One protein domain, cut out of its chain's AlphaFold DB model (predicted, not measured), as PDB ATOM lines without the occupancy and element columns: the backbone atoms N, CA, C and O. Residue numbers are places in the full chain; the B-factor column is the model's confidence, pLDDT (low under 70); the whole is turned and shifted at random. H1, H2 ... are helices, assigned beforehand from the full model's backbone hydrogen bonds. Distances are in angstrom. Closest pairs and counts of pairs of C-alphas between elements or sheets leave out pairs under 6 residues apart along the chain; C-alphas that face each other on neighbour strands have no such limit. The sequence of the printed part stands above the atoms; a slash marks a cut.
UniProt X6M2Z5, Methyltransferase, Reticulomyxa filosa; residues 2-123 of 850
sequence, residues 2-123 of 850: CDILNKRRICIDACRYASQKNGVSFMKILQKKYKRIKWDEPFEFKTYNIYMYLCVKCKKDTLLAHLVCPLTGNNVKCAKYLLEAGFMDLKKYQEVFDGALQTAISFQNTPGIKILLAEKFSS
ATOM      1  N   CYS A   2     158.732 151.787  87.263       51.25
ATOM      2  CA  CYS A   2     157.277 151.516  87.287       51.25
ATOM      3  C   CYS A   2     156.499 152.186  88.439       51.25
ATOM      4  O   CYS A   2     155.388 152.672  88.230       51.25
ATOM      5  N   ASP A   3     157.086 152.301  89.633       59.06
ATOM      6  CA  ASP A   3     156.408 152.941  90.770       59.06
ATOM      7  C   ASP A   3     156.260 154.460  90.644       59.06
ATOM      8  O   ASP A   3     155.290 155.017  91.151       59.06
ATOM      9  N   ILE A   4     157.174 155.147  89.950       59.75
ATOM     10  CA  ILE A   4     157.106 156.606  89.758       59.75
ATOM     11  C   ILE A   4     155.998 156.953  88.755       59.75
ATOM     12  O   ILE A   4     155.179 157.837  89.016       59.75
ATOM     13  N   LEU A   5     155.903 156.192  87.658       61.44
ATOM     14  CA  LEU A   5     154.827 156.327  86.668       61.44
ATOM     15  C   LEU A   5     153.444 156.118  87.303       61.44
ATOM     16  O   LEU A   5     152.496 156.842  86.995       61.44
ATOM     17  N   ASN A   6     153.344 155.199  88.265       76.38
ATOM     18  CA  ASN A   6     152.105 154.947  88.995       76.38
ATOM     19  C   ASN A   6     151.673 156.112  89.900       76.38
ATOM     20  O   ASN A   6     150.472 156.296  90.093       76.38
ATOM     21  N   LYS A   7     152.603 156.914  90.441       83.31
ATOM     22  CA  LYS A   7     152.278 158.040  91.339       83.31
ATOM     23  C   LYS A   7     151.719 159.239  90.585       83.31
ATOM     24  O   LYS A   7     150.634 159.708  90.920       83.31
ATOM     25  N   ARG A   8     152.395 159.674  89.516       86.19
ATOM     26  CA  ARG A   8     151.930 160.792  88.669       86.19
ATOM     27  C   ARG A   8     150.581 160.497  88.027       86.19
ATOM     28  O   ARG A   8     149.715 161.366  87.984       86.19
ATOM     29  N   ARG A   9     150.361 159.246  87.610       89.75
ATOM     30  CA  ARG A   9     149.085 158.804  87.034       89.75
ATOM     31  C   ARG A   9     147.902 159.014  87.983       89.75
ATOM     32  O   ARG A   9     146.832 159.377  87.516       89.75
ATOM     33  N   ILE A  10     148.092 158.865  89.300       91.38
ATOM     34  CA  ILE A  10     147.032 159.125  90.291       91.38
ATOM     35  C   ILE A  10     146.632 160.601  90.284       91.38
ATOM     36  O   ILE A  10     145.440 160.896  90.258       91.38
ATOM     37  N   CYS A  11     147.603 161.520  90.286       91.88
ATOM     38  CA  CYS A  11     147.327 162.957  90.247       91.88
ATOM     39  C   CYS A  11     146.673 163.377  88.923       91.88
ATOM     40  O   CYS A  11     145.722 164.153  88.939       91.88
ATOM     41  N   ILE A  12     147.115 162.807  87.795       90.69
ATOM     42  CA  ILE A  12     146.511 163.034  86.473       90.69
ATOM     43  C   ILE A  12     145.056 162.555  86.445       90.69
ATOM     44  O   ILE A  12     144.176 163.294  86.011       90.69
ATOM     45  N   ASP A  13     144.782 161.340  86.927       92.94
ATOM     46  CA  ASP A  13     143.422 160.798  86.974       92.94
ATOM     47  C   ASP A  13     142.529 161.619  87.922       92.94
ATOM     48  O   ASP A  13     141.381 161.910  87.592       92.94
ATOM     49  N   ALA A  14     143.059 162.053  89.071       92.69
ATOM     50  CA  ALA A  14     142.356 162.935  89.998       92.69
ATOM     51  C   ALA A  14     142.017 164.286  89.340       92.69
ATOM     52  O   ALA A  14     140.854 164.689  89.340       92.69
ATOM     53  N   CYS A  15     142.984 164.952  88.702       91.25
ATOM     54  CA  CYS A  15     142.724 166.173  87.937       91.25
ATOM     55  C   CYS A  15     141.705 165.953  86.816       91.25
ATOM     56  O   CYS A  15     140.816 166.780  86.645       91.25
ATOM     57  N   ARG A  16     141.755 164.819  86.106       92.12
ATOM     58  CA  ARG A  16     140.770 164.484  85.065       92.12
ATOM     59  C   ARG A  16     139.352 164.434  85.631       92.12
ATOM     60  O   ARG A  16     138.461 165.077  85.082       92.12
ATOM     61  N   TYR A  17     139.141 163.725  86.741       93.81
ATOM     62  CA  TYR A  17     137.826 163.678  87.389       93.81
ATOM     63  C   TYR A  17     137.382 165.049  87.906       93.81
ATOM     64  O   TYR A  17     136.204 165.390  87.805       93.81
ATOM     65  N   ALA A  18     138.317 165.849  88.422       90.81
ATOM     66  CA  ALA A  18     138.055 167.217  88.850       90.81
ATOM     67  C   ALA A  18     137.597 168.112  87.683       90.81
ATOM     68  O   ALA A  18     136.539 168.733  87.801       90.81
ATOM     69  N   SER A  19     138.303 168.115  86.545       88.44
ATOM     70  CA  SER A  19     137.924 168.875  85.341       88.44
ATOM     71  C   SER A  19     136.571 168.433  84.773       88.44
ATOM     72  O   SER A  19     135.789 169.259  84.316       88.44
ATOM     73  N   GLN A  20     136.243 167.140  84.871       90.31
ATOM     74  CA  GLN A  20     134.937 166.584  84.486       90.31
ATOM     75  C   GLN A  20     133.818 166.864  85.506       90.31
ATOM     76  O   GLN A  20     132.714 166.341  85.366       90.31
ATOM     77  N   LYS A  21     134.088 167.640  86.567       89.81
ATOM     78  CA  LYS A  21     133.168 167.902  87.691       89.81
ATOM     79  C   LYS A  21     132.645 166.626  88.378       89.81
ATOM     80  O   LYS A  21     131.632 166.662  89.070       89.81
ATOM     81  N   ASN A  22     133.368 165.506  88.271       92.81
ATOM     82  CA  ASN A  22     133.020 164.226  88.891       92.81
ATOM     83  C   ASN A  22     133.681 164.079  90.274       92.81
ATOM     84  O   ASN A  22     134.632 163.314  90.468       92.81
ATOM     85  N   GLY A  23     133.165 164.829  91.253       91.69
ATOM     86  CA  GLY A  23     133.704 164.854  92.620       91.69
ATOM     87  C   GLY A  23     133.708 163.486  93.317       91.69
ATOM     88  O   GLY A  23     134.651 163.155  94.031       91.69
ATOM     89  N   VAL A  24     132.709 162.634  93.067       91.62
ATOM     90  CA  VAL A  24     132.620 161.301  93.694       91.62
ATOM     91  C   VAL A  24     133.758 160.387  93.234       91.62
ATOM     92  O   VAL A  24     134.375 159.710  94.060       91.62
ATOM     93  N   SER A  25     134.074 160.374  91.937       93.94
ATOM     94  CA  SER A  25     135.208 159.600  91.412       93.94
ATOM     95  C   SER A  25     136.544 160.126  91.931       93.94
ATOM     96  O   SER A  25     137.400 159.329  92.322       93.94
ATOM     97  N   PHE A  26     136.692 161.455  92.024       94.69
ATOM     98  CA  PHE A  26     137.847 162.109  92.645       94.69
ATOM     99  C   PHE A  26     138.045 161.675  94.109       94.69
ATOM    100  O   PHE A  26     139.136 161.276  94.513       94.69
ATOM    101  N   MET A  27     136.972 161.673  94.901       93.94
ATOM    102  CA  MET A  27     136.988 161.217  96.293       93.94
ATOM    103  C   MET A  27     137.442 159.754  96.401       93.94
ATOM    104  O   MET A  27     138.370 159.444  97.154       93.94
ATOM    105  N   LYS A  28     136.825 158.859  95.612       93.50
ATOM    106  CA  LYS A  28     137.112 157.416  95.624       93.50
ATOM    107  C   LYS A  28     138.568 157.105  95.272       93.50
ATOM    108  O   LYS A  28     139.185 156.259  95.923       93.50
ATOM    109  N   ILE A  29     139.137 157.771  94.259       95.12
ATOM    110  CA  ILE A  29     140.534 157.524  93.868       95.12
ATOM    111  C   ILE A  29     141.510 157.976  94.960       95.12
ATOM    112  O   ILE A  29     142.449 157.235  95.265       95.12
ATOM    113  N   LEU A  30     141.270 159.132  95.588       94.00
ATOM    114  CA  LEU A  30     142.123 159.635  96.665       94.00
ATOM    115  C   LEU A  30     142.050 158.748  97.904       94.00
ATOM    116  O   LEU A  30     143.091 158.297  98.369       94.00
ATOM    117  N   GLN A  31     140.857 158.398  98.387       92.50
ATOM    118  CA  GLN A  31     140.704 157.514  99.552       92.50
ATOM    119  C   GLN A  31     141.459 156.190  99.373       92.50
ATOM    120  O   GLN A  31     142.133 155.724 100.290       92.50
ATOM    121  N   LYS A  32     141.418 155.614  98.164       94.50
ATOM    122  CA  LYS A  32     142.109 154.358  97.855       94.50
ATOM    123  C   LYS A  32     143.628 154.509  97.721       94.50
ATOM    124  O   LYS A  32     144.352 153.545  97.967       94.50
ATOM    125  N   LYS A  33     144.128 155.665  97.263       94.69
ATOM    126  CA  LYS A  33     145.515 155.791  96.776       94.69
ATOM    127  C   LYS A  33     146.343 156.932  97.384       94.69
ATOM    128  O   LYS A  33     147.520 157.021  97.044       94.69
ATOM    129  N   TYR A  34     145.811 157.758  98.290       93.81
ATOM    130  CA  TYR A  34     146.490 158.975  98.776       93.81
ATOM    131  C   TYR A  34     147.867 158.709  99.398       93.81
ATOM    132  O   TYR A  34     148.795 159.468  99.152       93.81
ATOM    133  N   LYS A  35     148.050 157.587 100.111       93.94
ATOM    134  CA  LYS A  35     149.346 157.194 100.699       93.94
ATOM    135  C   LYS A  35     150.469 157.023  99.663       93.94
ATOM    136  O   LYS A  35     151.638 156.988 100.027       93.94
ATOM    137  N   ARG A  36     150.124 156.871  98.378       93.25
ATOM    138  CA  ARG A  36     151.086 156.747  97.273       93.25
ATOM    139  C   ARG A  36     151.424 158.094  96.630       93.25
ATOM    140  O   ARG A  36     152.391 158.149  95.878       93.25
ATOM    141  N   ILE A  37     150.657 159.151  96.898       92.06
ATOM    142  CA  ILE A  37     150.855 160.481  96.312       92.06
ATOM    143  C   ILE A  37     152.045 161.167  96.994       92.06
ATOM    144  O   ILE A  37     152.148 161.176  98.219       92.06
ATOM    145  N   LYS A  38     152.939 161.755  96.193       92.56
ATOM    146  CA  LYS A  38     153.922 162.739  96.657       92.56
ATOM    147  C   LYS A  38     153.350 164.126  96.383       92.56
ATOM    148  O   LYS A  38     153.232 164.519  95.229       92.56
ATOM    149  N   TRP A  39     152.901 164.807  97.432       93.19
ATOM    150  CA  TRP A  39     152.140 166.060  97.331       93.19
ATOM    151  C   TRP A  39     152.943 167.241  96.780       93.19
ATOM    152  O   TRP A  39     152.372 168.154  96.190       93.19
ATOM    153  N   ASP A  40     154.248 167.192  96.987       92.75
ATOM    154  CA  ASP A  40     155.274 168.125  96.538       92.75
ATOM    155  C   ASP A  40     155.812 167.807  95.142       92.75
ATOM    156  O   ASP A  40     156.506 168.633  94.557       92.75
ATOM    157  N   GLU A  41     155.490 166.636  94.585       92.12
ATOM    158  CA  GLU A  41     155.956 166.283  93.251       92.12
ATOM    159  C   GLU A  41     155.073 166.962  92.191       92.12
ATOM    160  O   GLU A  41     153.872 166.666  92.103       92.12
ATOM    161  N   PRO A  42     155.645 167.847  91.358       89.44
ATOM    162  CA  PRO A  42     154.903 168.451  90.274       89.44
ATOM    163  C   PRO A  42     154.594 167.421  89.188       89.44
ATOM    164  O   PRO A  42     155.353 166.471  88.960       89.44
ATOM    165  N   PHE A  43     153.497 167.621  88.468       88.00
ATOM    166  CA  PHE A  43     153.175 166.808  87.301       88.00
ATOM    167  C   PHE A  43     152.603 167.660  86.180       88.00
ATOM    168  O   PHE A  43     152.120 168.766  86.382       88.00
ATOM    169  N   GLU A  44     152.668 167.113  84.974       83.88
ATOM    170  CA  GLU A  44     152.088 167.748  83.805       83.88
ATOM    171  C   GLU A  44     150.662 167.225  83.616       83.88
ATOM    172  O   GLU A  44     150.444 166.037  83.354       83.88
ATOM    173  N   PHE A  45     149.675 168.106  83.769       80.06
ATOM    174  CA  PHE A  45     148.289 167.804  83.436       80.06
ATOM    175  C   PHE A  45     147.952 168.356  82.051       80.06
ATOM    176  O   PHE A  45     147.591 169.521  81.901       80.06
ATOM    177  N   LYS A  46     148.067 167.498  81.032       73.50
ATOM    178  CA  LYS A  46     147.638 167.810  79.665       73.50
ATOM    179  C   LYS A  46     146.109 167.750  79.591       73.50
ATOM    180  O   LYS A  46     145.534 166.676  79.418       73.50
ATOM    181  N   THR A  47     145.446 168.888  79.781       62.16
ATOM    182  CA  THR A  47     144.087 169.090  79.259       62.16
ATOM    183  C   THR A  47     144.158 169.190  77.731       62.16
ATOM    184  O   THR A  47     145.226 169.463  77.189       62.16
ATOM    185  N   TYR A  48     143.059 168.897  77.025       54.19
ATOM    186  CA  TYR A  48     143.008 168.973  75.556       54.19
ATOM    187  C   TYR A  48     143.609 170.303  75.027       54.19
ATOM    188  O   TYR A  48     143.419 171.357  75.633       54.19
ATOM    189  N   ASN A  49     144.359 170.187  73.923       51.09
ATOM    190  CA  ASN A  49     145.503 170.970  73.407       51.09
ATOM    191  C   ASN A  49     145.574 172.514  73.524       51.09
ATOM    192  O   ASN A  49     146.666 173.052  73.358       51.09
ATOM    193  N   ILE A  50     144.516 173.255  73.856       53.22
ATOM    194  CA  ILE A  50     144.464 174.707  73.566       53.22
ATOM    195  C   ILE A  50     145.091 175.612  74.654       53.22
ATOM    196  O   ILE A  50     145.583 176.696  74.358       53.22
ATOM    197  N   TYR A  51     145.144 175.198  75.927       50.62
ATOM    198  CA  TYR A  51     145.579 176.090  77.030       50.62
ATOM    199  C   TYR A  51     147.007 175.837  77.556       50.62
ATOM    200  O   TYR A  51     147.427 176.439  78.549       50.62
ATOM    201  N   MET A  52     147.780 174.961  76.902       43.34
ATOM    202  CA  MET A  52     148.973 174.338  77.494       43.34
ATOM    203  C   MET A  52     150.183 175.270  77.693       43.34
ATOM    204  O   MET A  52     151.041 174.984  78.530       43.34
ATOM    205  N   TYR A  53     150.275 176.390  76.974       47.06
ATOM    206  CA  TYR A  53     151.426 177.293  77.100       47.06
ATOM    207  C   TYR A  53     151.105 178.649  77.760       47.06
ATOM    208  O   TYR A  53     152.037 179.324  78.181       47.06
ATOM    209  N   LEU A  54     149.838 179.065  77.970       48.94
ATOM    210  CA  LEU A  54     149.566 180.343  78.693       48.94
ATOM    211  C   LEU A  54     149.939 180.158  80.174       48.94
ATOM    212  O   LEU A  54     150.282 181.088  80.897       48.94
ATOM    213  N   CYS A  55     149.967 178.891  80.568       49.81
ATOM    214  CA  CYS A  55     150.481 178.337  81.795       49.81
ATOM    215  C   CYS A  55     151.937 177.826  81.624       49.81
ATOM    216  O   CYS A  55     152.249 176.752  82.130       49.81
ATOM    217  N   VAL A  56     152.873 178.544  80.964       49.34
ATOM    218  CA  VAL A  56     154.321 178.182  81.049       49.34
ATOM    219  C   VAL A  56     154.749 178.047  82.519       49.34
ATOM    220  O   VAL A  56     155.551 177.177  82.855       49.34
ATOM    221  N   LYS A  57     154.126 178.823  83.417       51.97
ATOM    222  CA  LYS A  57     154.292 178.704  84.873       51.97
ATOM    223  C   LYS A  57     153.714 177.417  85.484       51.97
ATOM    224  O   LYS A  57     154.231 176.986  86.502       51.97
ATOM    225  N   CYS A  58     152.724 176.773  84.862       54.38
ATOM    226  CA  CYS A  58     151.988 175.643  85.445       54.38
ATOM    227  C   CYS A  58     152.489 174.262  84.999       54.38
ATOM    228  O   CYS A  58     151.959 173.239  85.427       54.38
ATOM    229  N   LYS A  59     153.511 174.194  84.129       54.75
ATOM    230  CA  LYS A  59     154.079 172.921  83.634       54.75
ATOM    231  C   LYS A  59     154.722 172.068  84.737       54.75
ATOM    232  O   LYS A  59     155.078 170.917  84.491       54.75
ATOM    233  N   LYS A  60     154.872 172.617  85.945       64.25
ATOM    234  CA  LYS A  60     155.365 171.922  87.135       64.25
ATOM    235  C   LYS A  60     154.541 172.289  88.371       64.25
ATOM    236  O   LYS A  60     155.104 172.659  89.398       64.25
ATOM    237  N   ASP A  61     153.224 172.163  88.268       83.00
ATOM    238  CA  ASP A  61     152.326 172.426  89.387       83.00
ATOM    239  C   ASP A  61     151.952 171.151  90.148       83.00
ATOM    240  O   ASP A  61     152.016 170.020  89.658       83.00
ATOM    241  N   THR A  62     151.581 171.347  91.406       93.81
ATOM    242  CA  THR A  62     151.097 170.288  92.289       93.81
ATOM    243  C   THR A  62     149.606 170.042  92.061       93.81
ATOM    244  O   THR A  62     148.898 170.852  91.458       93.81
ATOM    245  N   LEU A  63     149.078 168.933  92.593       94.81
ATOM    246  CA  LEU A  63     147.652 168.605  92.443       94.81
ATOM    247  C   LEU A  63     146.769 169.727  92.999       94.81
ATOM    248  O   LEU A  63     145.794 170.116  92.366       94.81
ATOM    249  N   LEU A  64     147.135 170.290  94.151       95.81
ATOM    250  CA  LEU A  64     146.371 171.372  94.762       95.81
ATOM    251  C   LEU A  64     146.372 172.642  93.896       95.81
ATOM    252  O   LEU A  64     145.313 173.246  93.735       95.81
ATOM    253  N   ALA A  65     147.511 173.005  93.294       94.69
ATOM    254  CA  ALA A  65     147.610 174.141  92.375       94.69
ATOM    255  C   ALA A  65     146.732 173.942  91.126       94.69
ATOM    256  O   ALA A  65     145.956 174.831  90.771       94.69
ATOM    257  N   HIS A  66     146.732 172.744  90.534       93.19
ATOM    258  CA  HIS A  66     145.847 172.420  89.412       93.19
ATOM    259  C   HIS A  66     144.356 172.518  89.763       93.19
ATOM    260  O   HIS A  66     143.553 172.994  88.959       93.19
ATOM    261  N   LEU A  67     143.959 172.105  90.970       94.94
ATOM    262  CA  LEU A  67     142.558 172.168  91.395       94.94
ATOM    263  C   LEU A  67     142.046 173.604  91.572       94.94
ATOM    264  O   LEU A  67     140.843 173.827  91.455       94.94
ATOM    265  N   VAL A  68     142.930 174.571  91.825       94.44
ATOM    266  CA  VAL A  68     142.581 175.996  91.963       94.44
ATOM    267  C   VAL A  68     142.977 176.841  90.749       94.44
ATOM    268  O   VAL A  68     142.722 178.043  90.736       94.44
ATOM    269  N   CYS A  69     143.560 176.242  89.715       91.50
ATOM    270  CA  CYS A  69     143.912 176.923  88.475       91.50
ATOM    271  C   CYS A  69     142.730 176.876  87.485       91.50
ATOM    272  O   CYS A  69     142.341 175.776  87.074       91.50
ATOM    273  N   PRO A  70     142.176 178.031  87.055       87.31
ATOM    274  CA  PRO A  70     141.083 178.105  86.084       87.31
ATOM    275  C   PRO A  70     141.351 177.420  84.743       87.31
ATOM    276  O   PRO A  70     140.406 176.992  84.091       87.31
ATOM    277  N   LEU A  71     142.623 177.293  84.355       81.81
ATOM    278  CA  LEU A  71     143.037 176.716  83.073       81.81
ATOM    279  C   LEU A  71     143.191 175.186  83.093       81.81
ATOM    280  O   LEU A  71     143.412 174.585  82.044       81.81
ATOM    281  N   THR A  72     143.122 174.542  84.266       85.25
ATOM    282  CA  THR A  72     143.405 173.101  84.395       85.25
ATOM    283  C   THR A  72     142.282 172.340  85.103       85.25
ATOM    284  O   THR A  72     141.265 172.020  84.489       85.25
ATOM    285  N   GLY A  73     142.444 172.005  86.385       81.75
ATOM    286  CA  GLY A  73     141.441 171.272  87.155       81.75
ATOM    287  C   GLY A  73     140.211 172.123  87.462       81.75
ATOM    288  O   GLY A  73     139.089 171.633  87.361       81.75
ATOM    289  N   ASN A  74     140.444 173.382  87.852       87.19
ATOM    290  CA  ASN A  74     139.450 174.372  88.279       87.19
ATOM    291  C   ASN A  74     138.252 173.785  89.044       87.19
ATOM    292  O   ASN A  74     137.084 174.029  88.730       87.19
ATOM    293  N   ASN A  75     138.540 172.974  90.056       92.12
ATOM    294  CA  ASN A  75     137.525 172.339  90.869       92.12
ATOM    295  C   ASN A  75     137.823 172.587  92.340       92.12
ATOM    296  O   ASN A  75     138.392 171.770  93.067       92.12
ATOM    297  N   VAL A  76     137.387 173.761  92.773       93.00
ATOM    298  CA  VAL A  76     137.561 174.262  94.132       93.00
ATOM    299  C   VAL A  76     136.834 173.370  95.166       93.00
ATOM    300  O   VAL A  76     137.277 173.288  96.312       93.00
ATOM    301  N   LYS A  77     135.803 172.599  94.762       93.69
ATOM    302  CA  LYS A  77     135.185 171.530  95.583       93.69
ATOM    303  C   LYS A  77     136.174 170.422  95.913       93.69
ATOM    304  O   LYS A  77     136.340 170.058  97.075       93.69
ATOM    305  N   CYS A  78     136.856 169.922  94.889       95.00
ATOM    306  CA  CYS A  78     137.881 168.899  95.037       95.00
ATOM    307  C   CYS A  78     139.078 169.411  95.857       95.00
ATOM    308  O   CYS A  78     139.583 168.671  96.699       95.00
ATOM    309  N   ALA A  79     139.487 170.675  95.674       95.06
ATOM    310  CA  ALA A  79     140.530 171.300  96.495       95.06
ATOM    311  C   ALA A  79     140.138 171.335  97.981       95.06
ATOM    312  O   ALA A  79     140.922 170.915  98.827       95.06
ATOM    313  N   LYS A  80     138.908 171.761  98.301       93.50
ATOM    314  CA  LYS A  80     138.400 171.767  99.682       93.50
ATOM    315  C   LYS A  80     138.418 170.377 100.304       93.50
ATOM    316  O   LYS A  80     138.942 170.205 101.398       93.50
ATOM    317  N   TYR A  81     137.887 169.385  99.590       93.81
ATOM    318  CA  TYR A  81     137.874 168.003 100.065       93.81
ATOM    319  C   TYR A  81     139.291 167.484 100.352       93.81
ATOM    320  O   TYR A  81     139.507 166.847 101.378       93.81
ATOM    321  N   LEU A  82     140.262 167.787  99.481       93.75
ATOM    322  CA  LEU A  82     141.665 167.405  99.668       93.75
ATOM    323  C   LEU A  82     142.230 167.892 101.010       93.75
ATOM    324  O   LEU A  82     142.935 167.147 101.690       93.75
ATOM    325  N   LEU A  83     141.923 169.146 101.347       92.12
ATOM    326  CA  LEU A  83     142.398 169.835 102.541       92.12
ATOM    327  C   LEU A  83     141.687 169.316 103.798       92.12
ATOM    328  O   LEU A  83     142.341 168.932 104.765       92.12
ATOM    329  N   GLU A  84     140.357 169.211 103.761       89.69
ATOM    330  CA  GLU A  84     139.552 168.820 104.925       89.69
ATOM    331  C   GLU A  84     139.644 167.325 105.261       89.69
ATOM    332  O   GLU A  84     139.500 166.952 106.426       89.69
ATOM    333  N   ALA A  85     139.919 166.466 104.273       89.75
ATOM    334  CA  ALA A  85     140.097 165.029 104.483       89.75
ATOM    335  C   ALA A  85     141.416 164.668 105.195       89.75
ATOM    336  O   ALA A  85     141.650 163.495 105.486       89.75
ATOM    337  N   GLY A  86     142.300 165.642 105.448       86.81
ATOM    338  CA  GLY A  86     143.558 165.422 106.165       86.81
ATOM    339  C   GLY A  86     144.574 164.567 105.401       86.81
ATOM    340  O   GLY A  86     145.487 164.007 106.002       86.81
ATOM    341  N   PHE A  87     144.439 164.439 104.075       89.94
ATOM    342  CA  PHE A  87     145.388 163.667 103.264       89.94
ATOM    343  C   PHE A  87     146.754 164.347 103.116       89.94
ATOM    344  O   PHE A  87     147.745 163.672 102.820       89.94
ATOM    345  N   MET A  88     146.799 165.667 103.308       89.44
ATOM    346  CA  MET A  88     147.991 166.501 103.219       89.44
ATOM    347  C   MET A  88     148.232 167.190 104.566       89.44
ATOM    348  O   MET A  88     147.407 167.981 105.017       89.44
ATOM    349  N   ASP A  89     149.376 166.916 105.195       88.00
ATOM    350  CA  ASP A  89     149.820 167.675 106.367       88.00
ATOM    351  C   ASP A  89     150.346 169.046 105.926       88.00
ATOM    352  O   ASP A  89     151.422 169.159 105.336       88.00
ATOM    353  N   LEU A  90     149.587 170.098 106.224       86.56
ATOM    354  CA  LEU A  90     149.921 171.473 105.853       86.56
ATOM    355  C   LEU A  90     151.247 171.954 106.443       86.56
ATOM    356  O   LEU A  90     151.917 172.762 105.807       86.56
ATOM    357  N   LYS A  91     151.647 171.470 107.629       87.44
ATOM    358  CA  LYS A  91     152.944 171.847 108.211       87.44
ATOM    359  C   LYS A  91     154.087 171.296 107.365       87.44
ATOM    360  O   LYS A  91     155.068 171.993 107.140       87.44
ATOM    361  N   LYS A  92     153.934 170.063 106.875       93.06
ATOM    362  CA  LYS A  92     154.919 169.392 106.022       93.06
ATOM    363  C   LYS A  92     154.927 169.934 104.590       93.06
ATOM    364  O   LYS A  92     155.984 170.002 103.978       93.06
ATOM    365  N   TYR A  93     153.765 170.306 104.057       93.38
ATOM    366  CA  TYR A  93     153.580 170.705 102.656       93.38
ATOM    367  C   TYR A  93     153.223 172.192 102.505       93.38
ATOM    368  O   TYR A  93     152.426 172.569 101.643       93.38
ATOM    369  N   GLN A  94     153.811 173.053 103.338       90.81
ATOM    370  CA  GLN A  94     153.525 174.490 103.341       90.81
ATOM    371  C   GLN A  94     153.847 175.151 101.987       90.81
ATOM    372  O   GLN A  94     153.063 175.972 101.515       90.81
ATOM    373  N   GLU A  95     154.933 174.746 101.320       92.06
ATOM    374  CA  GLU A  95     155.310 175.257  99.990       92.06
ATOM    375  C   GLU A  95     154.292 174.884  98.905       92.06
ATOM    376  O   GLU A  95     153.916 175.723  98.091       92.06
ATOM    377  N   VAL A  96     153.785 173.646  98.927       93.56
ATOM    378  CA  VAL A  96     152.725 173.167  98.018       93.56
ATOM    379  C   VAL A  96     151.472 174.017  98.171       93.56
ATOM    380  O   VAL A  96     150.855 174.436  97.189       93.56
ATOM    381  N   PHE A  97     151.106 174.278  99.424       93.81
ATOM    382  CA  PHE A  97     149.960 175.091  99.771       93.81
ATOM    383  C   PHE A  97     150.143 176.549  99.322       93.81
ATOM    384  O   PHE A  97     149.247 177.118  98.693       93.81
ATOM    385  N   ASP A  98     151.293 177.162  99.610       90.62
ATOM    386  CA  ASP A  98     151.564 178.547  99.226       90.62
ATOM    387  C   ASP A  98     151.679 178.689  97.698       90.62
ATOM    388  O   ASP A  98     151.148 179.651  97.146       90.62
ATOM    389  N   GLY A  99     152.247 177.704  96.994       92.19
ATOM    390  CA  GLY A  99     152.260 177.637  95.529       92.19
ATOM    391  C   GLY A  99     150.852 177.571  94.930       92.19
ATOM    392  O   GLY A  99     150.531 178.317  94.003       92.19
ATOM    393  N   ALA A 100     149.960 176.761  95.508       94.19
ATOM    394  CA  ALA A 100     148.556 176.730  95.102       94.19
ATOM    395  C   ALA A 100     147.836 178.058  95.383       94.19
ATOM    396  O   ALA A 100     147.065 178.529  94.548       94.19
ATOM    397  N   LEU A 101     148.110 178.706  96.521       91.81
ATOM    398  CA  LEU A 101     147.545 180.019  96.838       91.81
ATOM    399  C   LEU A 101     148.025 181.087  95.853       91.81
ATOM    400  O   LEU A 101     147.212 181.875  95.379       91.81
ATOM    401  N   GLN A 102     149.310 181.090  95.502       89.56
ATOM    402  CA  GLN A 102     149.847 182.002  94.493       89.56
ATOM    403  C   GLN A 102     149.282 181.721  93.103       89.56
ATOM    404  O   GLN A 102     149.002 182.662  92.365       89.56
ATOM    405  N   THR A 103     149.034 180.456  92.767       90.56
ATOM    406  CA  THR A 103     148.345 180.070  91.527       90.56
ATOM    407  C   THR A 103     146.924 180.632  91.511       90.56
ATOM    408  O   THR A 103     146.545 181.337  90.578       90.56
ATOM    409  N   ALA A 104     146.150 180.410  92.578       91.56
ATOM    410  CA  ALA A 104     144.793 180.937  92.697       91.56
ATOM    411  C   ALA A 104     144.759 182.475  92.623       91.56
ATOM    412  O   ALA A 104     143.882 183.026  91.967       91.56
ATOM    413  N   ILE A 105     145.721 183.158  93.250       85.06
ATOM    414  CA  ILE A 105     145.886 184.619  93.190       85.06
ATOM    415  C   ILE A 105     146.225 185.086  91.771       85.06
ATOM    416  O   ILE A 105     145.575 185.996  91.265       85.06
ATOM    417  N   SER A 106     147.210 184.458  91.125       83.75
ATOM    418  CA  SER A 106     147.693 184.850  89.794       83.75
ATOM    419  C   SER A 106     146.596 184.737  88.739       83.75
ATOM    420  O   SER A 106     146.503 185.573  87.849       83.75
ATOM    421  N   PHE A 107     145.727 183.733  88.876       85.00
ATOM    422  CA  PHE A 107     144.554 183.556  88.023       85.00
ATOM    423  C   PHE A 107     143.272 184.175  88.593       85.00
ATOM    424  O   PHE A 107     142.192 183.943  88.053       85.00
ATOM    425  N   GLN A 108     143.372 184.926  89.693       86.06
ATOM    426  CA  GLN A 108     142.257 185.642  90.315       86.06
ATOM    427  C   GLN A 108     141.047 184.728  90.624       86.06
ATOM    428  O   GLN A 108     139.890 185.149  90.596       86.06
ATOM    429  N   ASN A 109     141.306 183.454  90.948       89.50
ATOM    430  CA  ASN A 109     140.296 182.463  91.318       89.50
ATOM    431  C   ASN A 109     139.825 182.702  92.760       89.50
ATOM    432  O   ASN A 109     140.240 182.004  93.689       89.50
ATOM    433  N   THR A 110     138.951 183.694  92.960       88.12
ATOM    434  CA  THR A 110     138.460 184.097  94.289       88.12
ATOM    435  C   THR A 110     137.938 182.921  95.131       88.12
ATOM    436  O   THR A 110     138.316 182.842  96.302       88.12
ATOM    437  N   PRO A 111     137.127 181.976  94.604       89.88
ATOM    438  CA  PRO A 111     136.747 180.783  95.362       89.88
ATOM    439  C   PRO A 111     137.951 179.960  95.842       89.88
ATOM    440  O   PRO A 111     138.000 179.585  97.013       89.88
ATOM    441  N   GLY A 112     138.942 179.715  94.978       92.94
ATOM    442  CA  GLY A 112     140.167 178.990  95.332       92.94
ATOM    443  C   GLY A 112     140.974 179.696  96.424       92.94
ATOM    444  O   GLY A 112     141.354 179.067  97.412       92.94
ATOM    445  N   ILE A 113     141.151 181.017  96.304       91.00
ATOM    446  CA  ILE A 113     141.816 181.856  97.313       91.00
ATOM    447  C   ILE A 113     141.098 181.734  98.663       91.00
ATOM    448  O   ILE A 113     141.740 181.492  99.685       91.00
ATOM    449  N   LYS A 114     139.763 181.860  98.678       88.56
ATOM    450  CA  LYS A 114     138.956 181.798  99.906       88.56
ATOM    451  C   LYS A 114     139.082 180.452 100.610       88.56
ATOM    452  O   LYS A 114     139.241 180.439 101.827       88.56
ATOM    453  N   ILE A 115     139.052 179.342  99.872       91.69
ATOM    454  CA  ILE A 115     139.182 178.001 100.460       91.69
ATOM    455  C   ILE A 115     140.580 177.762 101.005       91.69
ATOM    456  O   ILE A 115     140.714 177.296 102.133       91.69
ATOM    457  N   LEU A 116     141.615 178.126 100.250       92.31
ATOM    458  CA  LEU A 116     142.986 178.000 100.725       92.31
ATOM    459  C   LEU A 116     143.168 178.834 101.998       92.31
ATOM    460  O   LEU A 116     143.547 178.299 103.033       92.31
ATOM    461  N   LEU A 117     142.810 180.116 102.000       87.75
ATOM    462  CA  LEU A 117     142.936 180.939 103.207       87.75
ATOM    463  C   LEU A 117     142.097 180.422 104.376       87.75
ATOM    464  O   LEU A 117     142.575 180.448 105.509       87.75
ATOM    465  N   ALA A 118     140.875 179.947 104.126       85.50
ATOM    466  CA  ALA A 118     140.061 179.317 105.160       85.50
ATOM    467  C   ALA A 118     140.793 178.125 105.782       85.50
ATOM    468  O   ALA A 118     140.778 177.998 107.002       85.50
ATOM    469  N   GLU A 119     141.499 177.329 104.978       88.62
ATOM    470  CA  GLU A 119     142.313 176.225 105.475       88.62
ATOM    471  C   GLU A 119     143.566 176.700 106.231       88.62
ATOM    472  O   GLU A 119     143.858 176.237 107.332       88.62
ATOM    473  N   LYS A 120     144.286 177.700 105.706       85.50
ATOM    474  CA  LYS A 120     145.463 178.293 106.375       85.50
ATOM    475  C   LYS A 120     145.128 178.780 107.792       85.50
ATOM    476  O   LYS A 120     145.971 178.722 108.696       85.50
ATOM    477  N   PHE A 121     143.884 179.224 107.982       78.69
ATOM    478  CA  PHE A 121     143.316 179.697 109.242       78.69
ATOM    479  C   PHE A 121     142.210 178.770 109.795       78.69
ATOM    480  O   PHE A 121     141.338 179.250 110.519       78.69
ATOM    481  N   SER A 122     142.229 177.464 109.483       71.25
ATOM    482  CA  SER A 122     141.110 176.546 109.778       71.25
ATOM    483  C   SER A 122     140.891 176.258 111.258       71.25
ATOM    484  O   SER A 122     139.762 175.966 111.664       71.25
ATOM    485  N   SER A 123     141.919 176.370 112.110       70.94
ATOM    486  CA  SER A 123     141.679 176.294 113.554       70.94
ATOM    487  C   SER A 123     140.887 177.526 113.996       70.94
ATOM    488  O   SER A 123     141.249 178.652 113.663       70.94
TER     489      SER A 123
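What this domain is: This is residues 2 to 123 of the 850 residues of the protein "Methyltransferase" of Reticulomyxa filosa (UniProt X6M2Z5). Two helical hairpins, H1 with H2 and H5 with H6, pack on opposite sides of a middle pair, short H3 and H4. The 122 printed residues include six named helices, H1 to H6 in order, and no named strand: all helix. The whole is compact, radius of gyration of the C-alphas 13.1 A, spanning 38 by 32 by 25 A.

How they stand to each other: H1, residues 2 to 19, and H2, residues 23 to 36, form a hairpin; their closest C-alphas, Ala 14 and Phe 26, are 5.3 A apart. H3, residues 63 to 68, touches H1, with its residues 11 to 18 alone; the closest C-alphas, Cys 11 and Leu 63, are 6.1 A apart. H4, residues 76 to 84, touches H3 at a steep tilt of 47 degrees, closest C-alphas Leu 67 and Ala 79, 5.6 A. H5, residues 94 to 106, touches H3, closest C-alphas Ala 65 and Ala 100, 3.9 A. H6, residues 110 to 120, forms a hairpin with H5. Every O i to N i+4 pair is within hydrogen-bond range in H3, H4, H5 and H6, 12 of 14 in H1 and 8 of 10 in H2.

Where its parts are: H1 runs 26.1 A from C-alpha 2 at (157.277, 151.516, 87.287). H6 ends at C-alpha 120, (145.463, 178.293, 106.375).

The domain as a whole: The printed part has no cut. The link H2 to H3 is long, 26 residues. Residues 2 to 5 and 47 to 60 have pLDDT under 70.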